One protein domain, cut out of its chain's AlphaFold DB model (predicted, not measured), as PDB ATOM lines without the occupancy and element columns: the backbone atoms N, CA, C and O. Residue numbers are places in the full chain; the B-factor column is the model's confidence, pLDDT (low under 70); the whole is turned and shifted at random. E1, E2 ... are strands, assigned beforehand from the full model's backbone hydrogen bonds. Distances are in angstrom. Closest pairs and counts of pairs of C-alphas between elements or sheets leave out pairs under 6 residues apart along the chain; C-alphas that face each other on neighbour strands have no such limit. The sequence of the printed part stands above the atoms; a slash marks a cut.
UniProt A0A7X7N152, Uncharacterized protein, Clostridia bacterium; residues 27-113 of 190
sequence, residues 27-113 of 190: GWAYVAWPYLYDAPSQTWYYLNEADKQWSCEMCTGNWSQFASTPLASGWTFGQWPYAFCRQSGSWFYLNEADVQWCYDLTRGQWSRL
ATOM      1  N   GLY A  27       7.346  -8.243 117.942       89.31
ATOM      2  CA  GLY A  27       8.765  -8.107 117.637       89.31
ATOM      3  C   GLY A  27       9.319  -9.294 116.857       89.31
ATOM      4  O   GLY A  27       8.597 -10.018 116.175       89.31
ATOM      5  N   TRP A  28      10.638  -9.469 116.902       94.75
ATOM      6  CA  TRP A  28      11.303 -10.552 116.179       94.75
ATOM      7  C   TRP A  28      11.140 -11.889 116.895       94.75
ATOM      8  O   TRP A  28      11.507 -12.022 118.060       94.75
ATOM      9  N   ALA A  29      10.698 -12.896 116.149       96.12
ATOM     10  CA  ALA A  29      10.646 -14.278 116.587       96.12
ATOM     11  C   ALA A  29      11.347 -15.193 115.576       96.12
ATOM     12  O   ALA A  29      11.244 -15.005 114.359       96.12
ATOM     13  N   TYR A  30      12.060 -16.200 116.068       97.88
ATOM     14  CA  TYR A  30      12.604 -17.266 115.235       97.88
ATOM     15  C   TYR A  30      11.691 -18.485 115.317       97.88
ATOM     16  O   TYR A  30      11.534 -19.075 116.382       97.88
ATOM     17  N   VAL A  31      11.102 -18.875 114.192       98.00
ATOM     18  CA  VAL A  31      10.204 -20.024 114.106       98.00
ATOM     19  C   VAL A  31      10.967 -21.214 113.538       98.00
ATOM     20  O   VAL A  31      11.607 -21.140 112.491       98.00
ATOM     21  N   ALA A  32      10.897 -22.337 114.228       97.88
ATOM     22  CA  ALA A  32      11.325 -23.638 113.750       97.88
ATOM     23  C   ALA A  32      10.226 -24.623 114.133       97.88
ATOM     24  O   ALA A  32      10.334 -25.295 115.159       97.88
ATOM     25  N   TRP A  33       9.143 -24.627 113.343       97.25
ATOM     26  CA  TRP A  33       7.913 -25.347 113.667       97.25
ATOM     27  C   TRP A  33       8.196 -26.767 114.195       97.25
ATOM     28  O   TRP A  33       8.951 -27.502 113.549       97.25
ATOM     29  N   PRO A  34       7.625 -27.158 115.353       97.56
ATOM     30  CA  PRO A  34       6.587 -26.457 116.127       97.56
ATOM     31  C   PRO A  34       7.102 -25.482 117.202       97.56
ATOM     32  O   PRO A  34       6.328 -25.019 118.032       97.56
ATOM     33  N   TYR A  35       8.392 -25.157 117.223       98.06
ATOM     34  CA  TYR A  35       8.964 -24.251 118.219       98.06
ATOM     35  C   TYR A  35       9.059 -22.816 117.705       98.06
ATOM     36  O   TYR A  35       9.333 -22.567 116.530       98.06
ATOM     37  N   LEU A  36       8.879 -21.866 118.612       96.69
ATOM     38  CA  LEU A  36       9.036 -20.440 118.368       96.69
ATOM     39  C   LEU A  36       9.912 -19.853 119.471       96.69
ATOM     40  O   LEU A  36       9.664 -20.092 120.644       96.69
ATOM     41  N   TYR A  37      10.924 -19.077 119.112       96.38
ATOM     42  CA  TYR A  37      11.704 -18.278 120.049       96.38
ATOM     43  C   TYR A  37      11.315 -16.814 119.911       96.38
ATOM     44  O   TYR A  37      11.535 -16.228 118.850       96.38
ATOM     45  N   ASP A  38      10.762 -16.229 120.967       93.50
ATOM     46  CA  ASP A  38      10.455 -14.807 121.041       93.50
ATOM     47  C   ASP A  38      11.689 -14.045 121.547       93.50
ATOM     48  O   ASP A  38      12.143 -14.245 122.674       93.50
ATOM     49  N   ALA A  39      12.286 -13.202 120.700       86.38
ATOM     50  CA  ALA A  39      13.531 -12.519 121.046       86.38
ATOM     51  C   ALA A  39      13.368 -11.434 122.133       86.38
ATOM     52  O   ALA A  39      14.261 -11.340 122.978       86.38
ATOM     53  N   PRO A  40      12.285 -10.626 122.156       81.94
ATOM     54  CA  PRO A  40      12.050  -9.647 123.220       81.94
ATOM     55  C   PRO A  40      11.968 -10.270 124.616       81.94
ATOM     56  O   PRO A  40      12.674  -9.823 125.522       81.94
ATOM     57  N   SER A  41      11.161 -11.322 124.783       81.44
ATOM     58  CA  SER A  41      11.016 -12.027 126.065       81.44
ATOM     59  C   SER A  41      12.095 -13.091 126.302       81.44
ATOM     60  O   SER A  41      12.172 -13.659 127.392       81.44
ATOM     61  N   GLN A  42      12.934 -13.379 125.298       85.94
ATOM     62  CA  GLN A  42      13.948 -14.443 125.295       85.94
ATOM     63  C   GLN A  42      13.386 -15.827 125.658       85.94
ATOM     64  O   GLN A  42      14.086 -16.660 126.242       85.94
ATOM     65  N   THR A  43      12.130 -16.082 125.297       89.19
ATOM     66  CA  THR A  43      11.386 -17.275 125.706       89.19
ATOM     67  C   THR A  43      11.136 -18.192 124.514       89.19
ATOM     68  O   THR A  43      10.835 -17.745 123.407       89.19
ATOM     69  N   TRP A  44      11.276 -19.499 124.737       95.56
ATOM     70  CA  TRP A  44      10.824 -20.503 123.779       95.56
ATOM     71  C   TRP A  44       9.372 -20.871 124.059       95.56
ATOM     72  O   TRP A  44       8.998 -21.130 125.201       95.56
ATOM     73  N   TYR A  45       8.596 -20.979 122.992       95.56
ATOM     74  CA  TYR A  45       7.238 -21.482 122.981       95.56
ATOM     75  C   TYR A  45       7.159 -22.748 122.124       95.56
ATOM     76  O   TYR A  45       7.805 -22.847 121.078       95.56
ATOM     77  N   TYR A  46       6.356 -23.717 122.557       97.38
ATOM     78  CA  TYR A  46       5.922 -24.846 121.734       97.38
ATOM     79  C   TYR A  46       4.502 -24.573 121.241       97.38
ATOM     80  O   TYR A  46       3.599 -24.344 122.043       97.38
ATOM     81  N   LEU A  47       4.303 -24.590 119.929       96.88
ATOM     82  CA  LEU A  47       3.001 -24.436 119.292       96.88
ATOM     83  C   LEU A  47       2.366 -25.822 119.147       96.88
ATOM     84  O   LEU A  47       2.957 -26.724 118.559       96.88
ATOM     85  N   ASN A  48       1.161 -25.999 119.682       97.38
ATOM     86  CA  ASN A  48       0.454 -27.273 119.616       97.38
ATOM     87  C   ASN A  48       0.130 -27.655 118.161       97.38
ATOM     88  O   ASN A  48      -0.632 -26.975 117.479       97.38
ATOM     89  N   GLU A  49       0.683 -28.770 117.696       96.88
ATOM     90  CA  GLU A  49       0.616 -29.187 116.288       96.88
ATOM     91  C   GLU A  49      -0.768 -29.670 115.842       96.88
ATOM     92  O   GLU A  49      -1.059 -29.715 114.648       96.88
ATOM     93  N   ALA A  50      -1.616 -30.064 116.796       95.81
ATOM     94  CA  ALA A  50      -2.974 -30.523 116.514       95.81
ATOM     95  C   ALA A  50      -3.937 -29.371 116.178       95.81
ATOM     96  O   ALA A  50      -5.006 -29.601 115.603       95.81
ATOM     97  N   ASP A  51      -3.562 -28.151 116.552       95.81
ATOM     98  CA  ASP A  51      -4.363 -26.957 116.353       95.81
ATOM     99  C   ASP A  51      -4.253 -26.429 114.920       95.81
ATOM    100  O   ASP A  51      -3.331 -26.742 114.165       95.81
ATOM    101  N   LYS A  52      -5.242 -25.633 114.513       94.12
ATOM    102  CA  LYS A  52      -5.332 -25.109 113.148       94.12
ATOM    103  C   LYS A  52      -5.292 -23.596 113.183       94.12
ATOM    104  O   LYS A  52      -6.334 -22.972 113.309       94.12
ATOM    105  N   GLN A  53      -4.108 -23.032 112.987       97.06
ATOM    106  CA  GLN A  53      -3.943 -21.607 112.723       97.06
ATOM    107  C   GLN A  53      -3.933 -21.354 111.214       97.06
ATOM    108  O   GLN A  53      -3.003 -21.776 110.522       97.06
ATOM    109  N   TRP A  54      -4.934 -20.656 110.685       98.19
ATOM    110  CA  TRP A  54      -4.902 -20.158 109.313       98.19
ATOM    111  C   TRP A  54      -4.153 -18.834 109.223       98.19
ATOM    112  O   TRP A  54      -4.195 -18.002 110.136       98.19
ATOM    113  N   SER A  55      -3.486 -18.637 108.089       97.94
ATOM    114  CA  SER A  55      -2.870 -17.376 107.711       97.94
ATOM    115  C   SER A  55      -3.198 -17.008 106.265       97.94
ATOM    116  O   SER A  55      -3.392 -17.874 105.409       97.94
ATOM    117  N   CYS A  56      -3.274 -15.708 106.000       98.31
ATOM    118  CA  CYS A  56      -3.493 -15.132 104.680       98.31
ATOM    119  C   CYS A  56      -2.252 -14.351 104.261       98.31
ATOM    120  O   CYS A  56      -1.846 -13.427 104.965       98.31
ATOM    121  N   GLU A  57      -1.650 -14.694 103.127       98.00
ATOM    122  CA  GLU A  57      -0.561 -13.900 102.560       98.00
ATOM    123  C   GLU A  57      -1.116 -12.605 101.952       98.00
ATOM    124  O   GLU A  57      -1.889 -12.632 100.998       98.00
ATOM    125  N   MET A  58      -0.685 -11.451 102.456       96.44
ATOM    126  CA  MET A  58      -1.307 -10.158 102.144       96.44
ATOM    127  C   MET A  58      -1.090  -9.704 100.695       96.44
ATOM    128  O   MET A  58      -1.917  -8.983 100.144       96.44
ATOM    129  N   CYS A  59       0.010 -10.122 100.063       92.88
ATOM    130  CA  CYS A  59       0.305  -9.759  98.675       92.88
ATOM    131  C   CYS A  59      -0.552 -10.536  97.667       92.88
ATOM    132  O   CYS A  59      -0.832 -10.029  96.583       92.88
ATOM    133  N   THR A  60      -0.932 -11.774  97.997       95.69
ATOM    134  CA  THR A  60      -1.616 -12.695  97.075       95.69
ATOM    135  C   THR A  60      -3.072 -12.956  97.463       95.69
ATOM    136  O   THR A  60      -3.864 -13.353  96.615       95.69
ATOM    137  N   GLY A  61      -3.438 -12.724  98.726       96.44
ATOM    138  CA  GLY A  61      -4.731 -13.087  99.305       96.44
ATOM    139  C   GLY A  61      -4.894 -14.591  99.553       96.44
ATOM    140  O   GLY A  61      -6.003 -15.047  99.838       96.44
ATOM    141  N   ASN A  62      -3.821 -15.376  99.412       97.38
ATOM    142  CA  ASN A  62      -3.885 -16.826  99.535       97.38
ATOM    143  C   ASN A  62      -3.935 -17.253 101.000       97.38
ATOM    144  O   ASN A  62      -3.075 -16.880 101.800       97.38
ATOM    145  N   TRP A  63      -4.908 -18.104 101.314       98.31
ATOM    146  CA  TRP A  63      -5.072 -18.709 102.629       98.31
ATOM    147  C   TRP A  63      -4.397 -20.076 102.698       98.31
ATOM    148  O   TRP A  63      -4.652 -20.942 101.861       98.31
ATOM    149  N   SER A  64      -3.587 -20.277 103.732       98.06
ATOM    150  CA  SER A  64      -2.899 -21.536 104.025       98.06
ATOM    151  C   SER A  64      -2.816 -21.748 105.535       98.06
ATOM    152  O   SER A  64      -2.892 -20.798 106.312       98.06
ATOM    153  N   GLN A  65      -2.649 -22.991 105.986       97.62
ATOM    154  CA  GLN A  65      -2.349 -23.246 107.398       97.62
ATOM    155  C   GLN A  65      -0.939 -22.756 107.728       97.62
ATOM    156  O   GLN A  65      -0.013 -23.022 106.960       97.62
ATOM    157  N   PHE A  66      -0.772 -22.102 108.879       96.06
ATOM    158  CA  PHE A  66       0.481 -21.506 109.351       96.06
ATOM    159  C   PHE A  66       1.678 -22.446 109.166       96.06
ATOM    160  O   PHE A  66       2.657 -22.062 108.526       96.06
ATOM    161  N   ALA A  67       1.547 -23.697 109.625       96.38
ATOM    162  CA  ALA A  67       2.579 -24.734 109.553       96.38
ATOM    163  C   ALA A  67       3.025 -25.088 108.119       96.38
ATOM    164  O   ALA A  67       4.100 -25.643 107.920       96.38
ATOM    165  N   SER A  68       2.202 -24.778 107.113       96.50
ATOM    166  CA  SER A  68       2.489 -24.993 105.687       96.50
ATOM    167  C   SER A  68       2.986 -23.731 104.972       96.50
ATOM    168  O   SER A  68       3.211 -23.760 103.763       96.50
ATOM    169  N   THR A  69       3.132 -22.610 105.682       96.81
ATOM    170  CA  THR A  69       3.593 -21.337 105.111       96.81
ATOM    171  C   THR A  69       5.072 -21.083 105.400       96.81
ATOM    172  O   THR A  69       5.631 -21.668 106.329       96.81
ATOM    173  N   PRO A  70       5.715 -20.139 104.687       96.62
ATOM    174  CA  PRO A  70       7.063 -19.682 105.024       96.62
ATOM    175  C   PRO A  70       7.211 -19.113 106.447       96.62
ATOM    176  O   PRO A  70       8.329 -19.017 106.940       96.62
ATOM    177  N   LEU A  71       6.120 -18.745 107.138       96.12
ATOM    178  CA  LEU A  71       6.187 -18.333 108.548       96.12
ATOM    179  C   LEU A  71       6.621 -19.464 109.487       96.12
ATOM    180  O   LEU A  71       7.131 -19.183 110.565       96.12
ATOM    181  N   ALA A  72       6.439 -20.727 109.093       97.25
ATOM    182  CA  ALA A  72       6.778 -21.888 109.915       97.25
ATOM    183  C   ALA A  72       8.298 -22.134 110.037       97.25
ATOM    184  O   ALA A  72       8.722 -23.052 110.745       97.25
ATOM    185  N   SER A  73       9.131 -21.347 109.342       97.19
ATOM    186  CA  SER A  73      10.582 -21.511 109.342       97.19
ATOM    187  C   SER A  73      11.335 -20.183 109.226       97.19
ATOM    188  O   SER A  73      11.121 -19.384 108.318       97.19
ATOM    189  N   GLY A  74      12.309 -19.987 110.111       97.50
ATOM    190  CA  GLY A  74      13.213 -18.850 110.106       97.50
ATOM    191  C   GLY A  74      12.688 -17.634 110.863       97.50
ATOM    192  O   GLY A  74      11.813 -17.712 111.719       97.50
ATOM    193  N   TRP A  75      13.291 -16.483 110.576       97.94
ATOM    194  CA  TRP A  75      12.963 -15.232 111.254       97.94
ATOM    195  C   TRP A  75      11.660 -14.633 110.737       97.94
ATOM    196  O   TRP A  75      11.493 -14.403 109.534       97.94
ATOM    197  N   THR A  76      10.792 -14.299 111.679       97.75
ATOM    198  CA  THR A  76       9.538 -13.588 111.463       97.75
ATOM    199  C   THR A  76       9.492 -12.362 112.369       97.75
ATOM    200  O   THR A  76      10.113 -12.344 113.431       97.75
ATOM    201  N   PHE A  77       8.796 -11.318 111.940       95.50
ATOM    202  CA  PHE A  77       8.484 -10.177 112.794       95.50
ATOM    203  C   PHE A  77       6.981 -10.170 113.051       95.50
ATOM    204  O   PHE A  77       6.204 -10.014 112.111       95.50
ATOM    205  N   GLY A  78       6.580 -10.384 114.300       91.75
ATOM    206  CA  GLY A  78       5.193 -10.365 114.741       91.75
ATOM    207  C   GLY A  78       4.758  -8.970 115.173       91.75
ATOM    208  O   GLY A  78       5.457  -8.279 115.906       91.75
ATOM    209  N   GLN A  79       3.577  -8.571 114.737       88.94
ATOM    210  CA  GLN A  79       2.777  -7.513 115.332       88.94
ATOM    211  C   GLN A  79       1.338  -7.999 115.231       88.94
ATOM    212  O   GLN A  79       0.640  -7.693 114.262       88.94
ATOM    213  N   TRP A  80       0.946  -8.852 116.178       90.44
ATOM    214  CA  TRP A  80      -0.328  -9.562 116.120       90.44
ATOM    215  C   TRP A  80      -1.506  -8.627 115.770       90.44
ATOM    216  O   TRP A  80      -1.606  -7.547 116.360       90.44
ATOM    217  N   PRO A  81      -2.385  -9.015 114.823       95.00
ATOM    218  CA  PRO A  81      -2.467 -10.325 114.159       95.00
ATOM    219  C   PRO A  81      -1.632 -10.456 112.873       95.00
ATOM    220  O   PRO A  81      -1.872 -11.345 112.062       95.00
ATOM    221  N   TYR A  82      -0.648  -9.588 112.645       96.56
ATOM    222  CA  TYR A  82       0.193  -9.619 111.451       96.56
ATOM    223  C   TYR A  82       1.576 -10.200 111.738       96.56
ATOM    224  O   TYR A  82       2.155  -9.984 112.800       96.56
ATOM    225  N   ALA A  83       2.137 -10.908 110.763       97.62
ATOM    226  CA  ALA A  83       3.505 -11.399 110.819       97.62
ATOM    227  C   ALA A  83       4.208 -11.200 109.474       97.62
ATOM    228  O   ALA A  83       3.704 -11.592 108.422       97.62
ATOM    229  N   PHE A  84       5.394 -10.605 109.497       97.69
ATOM    230  CA  PHE A  84       6.271 -10.504 108.340       97.69
ATOM    231  C   PHE A  84       7.210 -11.708 108.294       97.69
ATOM    232  O   PHE A  84       7.944 -11.961 109.252       97.69
ATOM    233  N   CYS A  85       7.232 -12.434 107.175       97.38
ATOM    234  CA  CYS A  85       8.187 -13.515 106.948       97.38
ATOM    235  C   CYS A  85       9.429 -12.982 106.225       97.38
ATOM    236  O   CYS A  85       9.346 -12.510 105.090       97.38
ATOM    237  N   ARG A  86      10.614 -13.130 106.833       95.31
ATOM    238  CA  ARG A  86      11.866 -12.663 106.219       95.31
ATOM    239  C   ARG A  86      12.248 -13.442 104.956       95.31
ATOM    240  O   ARG A  86      12.893 -12.872 104.084       95.31
ATOM    241  N   GLN A  87      11.892 -14.726 104.867       92.88
ATOM    242  CA  GLN A  87      12.247 -15.573 103.721       92.88
ATOM    243  C   GLN A  87      11.435 -15.235 102.472       92.88
ATOM    244  O   GLN A  87      12.018 -15.091 101.400       92.88
ATOM    245  N   SER A  88      10.111 -15.103 102.595       94.38
ATOM    246  CA  SER A  88       9.267 -14.736 101.452       94.38
ATOM    247  C   SER A  88       9.231 -13.230 101.196       94.38
ATOM    248  O   SER A  88       8.907 -12.812 100.091       94.38
ATOM    249  N   GLY A  89       9.562 -12.406 102.198       95.81
ATOM    250  CA  GLY A  89       9.405 -10.955 102.118       95.81
ATOM    251  C   GLY A  89       7.941 -10.502 102.138       95.81
ATOM    252  O   GLY A  89       7.663  -9.348 101.817       95.81
ATOM    253  N   SER A  90       7.014 -11.388 102.510       96.81
ATOM    254  CA  SER A  90       5.575 -11.112 102.551       96.81
ATOM    255  C   SER A  90       5.084 -10.896 103.978       96.81
ATOM    256  O   SER A  90       5.535 -11.548 104.925       96.81
ATOM    257  N   TRP A  91       4.096 -10.013 104.109       98.12
ATOM    258  CA  TRP A  91       3.247  -9.947 105.293       98.12
ATOM    259  C   TRP A  91       2.151 -10.998 105.217       98.12
ATOM    260  O   TRP A  91       1.601 -11.272 104.149       98.12
ATOM    261  N   PHE A  92       1.808 -11.535 106.375       98.38
ATOM    262  CA  PHE A  92       0.716 -12.465 106.571       98.38
ATOM    263  C   PHE A  92      -0.208 -11.928 107.660       98.38
ATOM    264  O   PHE A  92       0.263 -11.393 108.662       98.38
ATOM    265  N   TYR A  93      -1.511 -12.095 107.472       98.12
ATOM    266  CA  TYR A  93      -2.510 -11.985 108.531       98.12
ATOM    267  C   TYR A  93      -2.724 -13.369 109.153       98.12
ATOM    268  O   TYR A  93      -2.887 -14.341 108.418       98.12
ATOM    269  N   LEU A  94      -2.715 -13.470 110.477       97.38
ATOM    270  CA  LEU A  94      -3.064 -14.671 111.235       97.38
ATOM    271  C   LEU A  94      -4.530 -14.558 111.662       97.38
ATOM    272  O   LEU A  94      -4.930 -13.554 112.242       97.38
ATOM    273  N   ASN A  95      -5.337 -15.573 111.364       96.88
ATOM    274  CA  ASN A  95      -6.758 -15.555 111.697       96.88
ATOM    275  C   ASN A  95      -6.983 -15.620 113.215       96.88
ATOM    276  O   ASN A  95      -6.711 -16.635 113.850       96.88
ATOM    277  N   GLU A  96      -7.528 -14.550 113.785       93.50
ATOM    278  CA  GLU A  96      -7.723 -14.392 115.235       93.50
ATOM    279  C   GLU A  96      -8.830 -15.287 115.806       93.50
ATOM    280  O   GLU A  96      -8.868 -15.564 117.005       93.50
ATOM    281  N   ALA A  97      -9.748 -15.741 114.947       91.56
ATOM    282  CA  ALA A  97     -10.834 -16.629 115.345       91.56
ATOM    283  C   ALA A  97     -10.368 -18.077 115.576       91.56
ATOM    284  O   ALA A  97     -11.091 -18.858 116.199       91.56
ATOM    285  N   ASP A  98      -9.189 -18.442 115.071       94.44
ATOM    286  CA  ASP A  98      -8.651 -19.783 115.230       94.44
ATOM    287  C   ASP A  98      -8.135 -20.031 116.654       94.44
ATOM    288  O   ASP A  98      -7.890 -19.131 117.464       94.44
ATOM    289  N   VAL A  99      -7.986 -21.310 116.984       91.88
ATOM    290  CA  VAL A  99      -7.354 -21.743 118.227       91.88
ATOM    291  C   VAL A  99      -5.990 -22.295 117.869       91.88
ATOM    292  O   VAL A  99      -5.903 -23.223 117.070       91.88
ATOM    293  N   GLN A 100      -4.960 -21.725 118.485       95.50
ATOM    294  CA  GLN A 100      -3.592 -22.218 118.472       95.50
ATOM    295  C   GLN A 100      -3.036 -22.093 119.882       95.50
ATOM    296  O   GLN A 100      -2.813 -20.986 120.367       95.50
ATOM    297  N   TRP A 101      -2.828 -23.215 120.557       94.88
ATOM    298  CA  TRP A 101      -2.202 -23.228 121.869       94.88
ATOM    299  C   TRP A 101      -0.683 -23.086 121.748       94.88
ATOM    300  O   TRP A 101      -0.057 -23.672 120.858       94.88
ATOM    301  N   CYS A 102      -0.112 -22.308 122.663       93.69
ATOM    302  CA  CYS A 102       1.308 -22.056 122.849       93.69
ATOM    303  C   CYS A 102       1.683 -22.461 124.273       93.69
ATOM    304  O   CYS A 102       1.003 -22.086 125.224       93.69
ATOM    305  N   TYR A 103       2.757 -23.219 124.432       92.06
ATOM    306  CA  TYR A 103       3.303 -23.580 125.732       92.06
ATOM    307  C   TYR A 103       4.584 -22.795 125.971       92.06
ATOM    308  O   TYR A 103       5.527 -22.964 125.206       92.06
ATOM    309  N   ASP A 104       4.630 -21.961 127.004       90.94
ATOM    310  CA  ASP A 104       5.837 -21.263 127.457       90.94
ATOM    311  C   ASP A 104       6.791 -22.281 128.112       90.94
ATOM    312  O   ASP A 104       6.484 -22.849 129.166       90.94
ATOM    313  N   LEU A 105       7.957 -22.529 127.500       90.00
ATOM    314  CA  LEU A 105       8.939 -23.506 127.993       90.00
ATOM    315  C   LEU A 105       9.689 -23.026 129.244       90.00
ATOM    316  O   LEU A 105      10.289 -23.846 129.940       90.00
ATOM    317  N   THR A 106       9.676 -21.728 129.533       84.88
ATOM    318  CA  THR A 106      10.321 -21.143 130.710       84.88
ATOM    319  C   THR A 106       9.410 -21.235 131.932       84.88
ATOM    320  O   THR A 106       9.867 -21.611 133.012       84.88
ATOM    321  N   ARG A 107       8.119 -20.922 131.772       78.25
ATOM    322  CA  ARG A 107       7.121 -20.920 132.860       78.25
ATOM    323  C   ARG A 107       6.370 -22.241 133.003       78.25
ATOM    324  O   ARG A 107       5.789 -22.498 134.056       78.25
ATOM    325  N   GLY A 108       6.375 -23.072 131.965       83.88
ATOM    326  CA  GLY A 108       5.657 -24.340 131.933       83.88
ATOM    327  C   GLY A 108       4.137 -24.171 131.912       83.88
ATOM    328  O   GLY A 108       3.434 -24.851 132.657       83.88
ATOM    329  N   GLN A 109       3.637 -23.219 131.120       84.06
ATOM    330  CA  GLN A 109       2.222 -22.830 131.086       84.06
ATOM    331  C   GLN A 109       1.692 -22.777 129.653       84.06
ATOM    332  O   GLN A 109       2.422 -22.415 128.735       84.06
ATOM    333  N   TRP A 110       0.417 -23.121 129.479       88.44
ATOM    334  CA  TRP A 110      -0.296 -23.020 128.204       88.44
ATOM    335  C   TRP A 110      -1.066 -21.699 128.098       88.44
ATOM    336  O   TRP A 110      -1.689 -21.271 129.068       88.44
ATOM    337  N   SER A 111      -1.102 -21.117 126.901       87.62
ATOM    338  CA  SER A 111      -1.972 -19.996 126.528       87.62
ATOM    339  C   SER A 111      -2.339 -20.015 125.052       87.62
ATOM    340  O   SER A 111      -1.761 -20.787 124.280       87.62
ATOM    341  N   ARG A 112      -3.317 -19.204 124.632       89.19
ATOM    342  CA  ARG A 112      -3.630 -19.103 123.203       89.19
ATOM    343  C   ARG A 112      -2.722 -18.080 122.530       89.19
ATOM    344  O   ARG A 112      -2.459 -17.002 123.059       89.19
ATOM    345  N   LEU A 113      -2.284 -18.419 121.322       90.88
ATOM    346  CA  LEU A 113      -1.616 -17.492 120.422       90.88
ATOM    347  C   LEU A 113      -2.523 -16.286 120.170       90.88
ATOM    348  O   LEU A 113      -3.704 -16.446 119.864       90.88
TER     349      LEU A 113
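AT A GLANCE: This is residues 27 to 113 of the 190 residues of an uncharacterized protein of Clostridia bacterium (UniProt A0A7X7N152). One long ribbon of ten short strands is curled like part of a barrel, with E1 and E6 side by side in its middle and the hairpins E4-E5 and E9-E10 at its two ends, which make the longest axis. E2, E3, E9 and E10 follow on one side of this middle, and E7, E8, E4 and E5 on the other; the curl is not closed, for its edge strands E5 and E10 are apart, and the links from E3 to E4 and from E8 to E9 join the two sides. The printed part has 87 residues, with no named helix and ten named strands, E1 to E10 along the chain, and the class is all strand. The sheet runs E5, E4, E8, E7, E6, E1, E2, E3, E9, E10, all antiparallel. The whole is compact, with a radius of gyration of the C-alphas of 12.0 A, and elongated in outline, spanning 38 by 23 by 18 A.

IN THESE COORDINATES: E1 is residues 27 to 32, 16.2 A from first to last C-alpha, and begins with C-alpha 27 at (8.765, -8.107, 117.637). E2 is residues 35 to 38, and E3 is residues 43 to 47, 12.8 A long. E4 is residues 54 to 57 and E5 is residues 62 to 65. E6, residues 73 to 79, is the longest strand at 17.1 A, and begins with C-alpha 73 at (10.582, -21.511, 109.342). E7 is residues 82 to 85, E8 is residues 91 to 94 and E9 is residues 101 to 104. E10 is residues 109 to 112, 10.5 A long, and ends with C-alpha 112 at (-3.630, -19.103, 123.203).

HOW THE PARTS SIT: E1 and E6 are antiparallel neighbours, with directions 151 degrees apart; C-alphas 30 and 75 face each other at 4.5 A, and N 29 and O 76 are within hydrogen-bond range at 2.8 A. E1, E2 and E3 form a meander, each strand the antiparallel neighbour of the one before; N 30 and O 37 are 2.8 A apart between E1 and E2, and N 45 and O 36 are 2.7 A apart between E2 and E3. E9 is the antiparallel neighbour of E3, with N 103 and O 46 at 2.8 A. E9 and E10 are a hairpin, with N 102 and O 111 at 2.8 A. On the other side of E1, E6, E7 and E8 form a second meander; N 79 and O 82 are 2.8 A apart between E6 and E7, and N 92 and O 83 are 2.8 A apart between E7 and E8. The directions of E7 and E8 stand at 135 degrees. E4 is the antiparallel neighbour of E8, with N 56 and O 93 at 2.8 A. E4 and E5 are a hairpin, with N 55 and O 64 at 2.9 A. E5 and E10 are the edge strands, and they are apart. E3 and E4 are apart too, though they follow each other in the chain, and so are E5 and E6, and E8 and E9.

THE WHOLE: The C-alphas of Thr 60 and Arg 107, the two farthest apart, are 37.7 A from each other. The sheet is strongly twisted, with C-alphas up to 8.9 A off its best plane; from edge to edge the way across it turns by 150 degrees and the strands' lines turn by 25 degrees. The links from E3 to E4, E5 to E6 and E8 to E9 are short, the others are tight, and no link is long. The printed part has no cut. The mean pLDDT of the printed part is 94.3, and no printed residue is under 70.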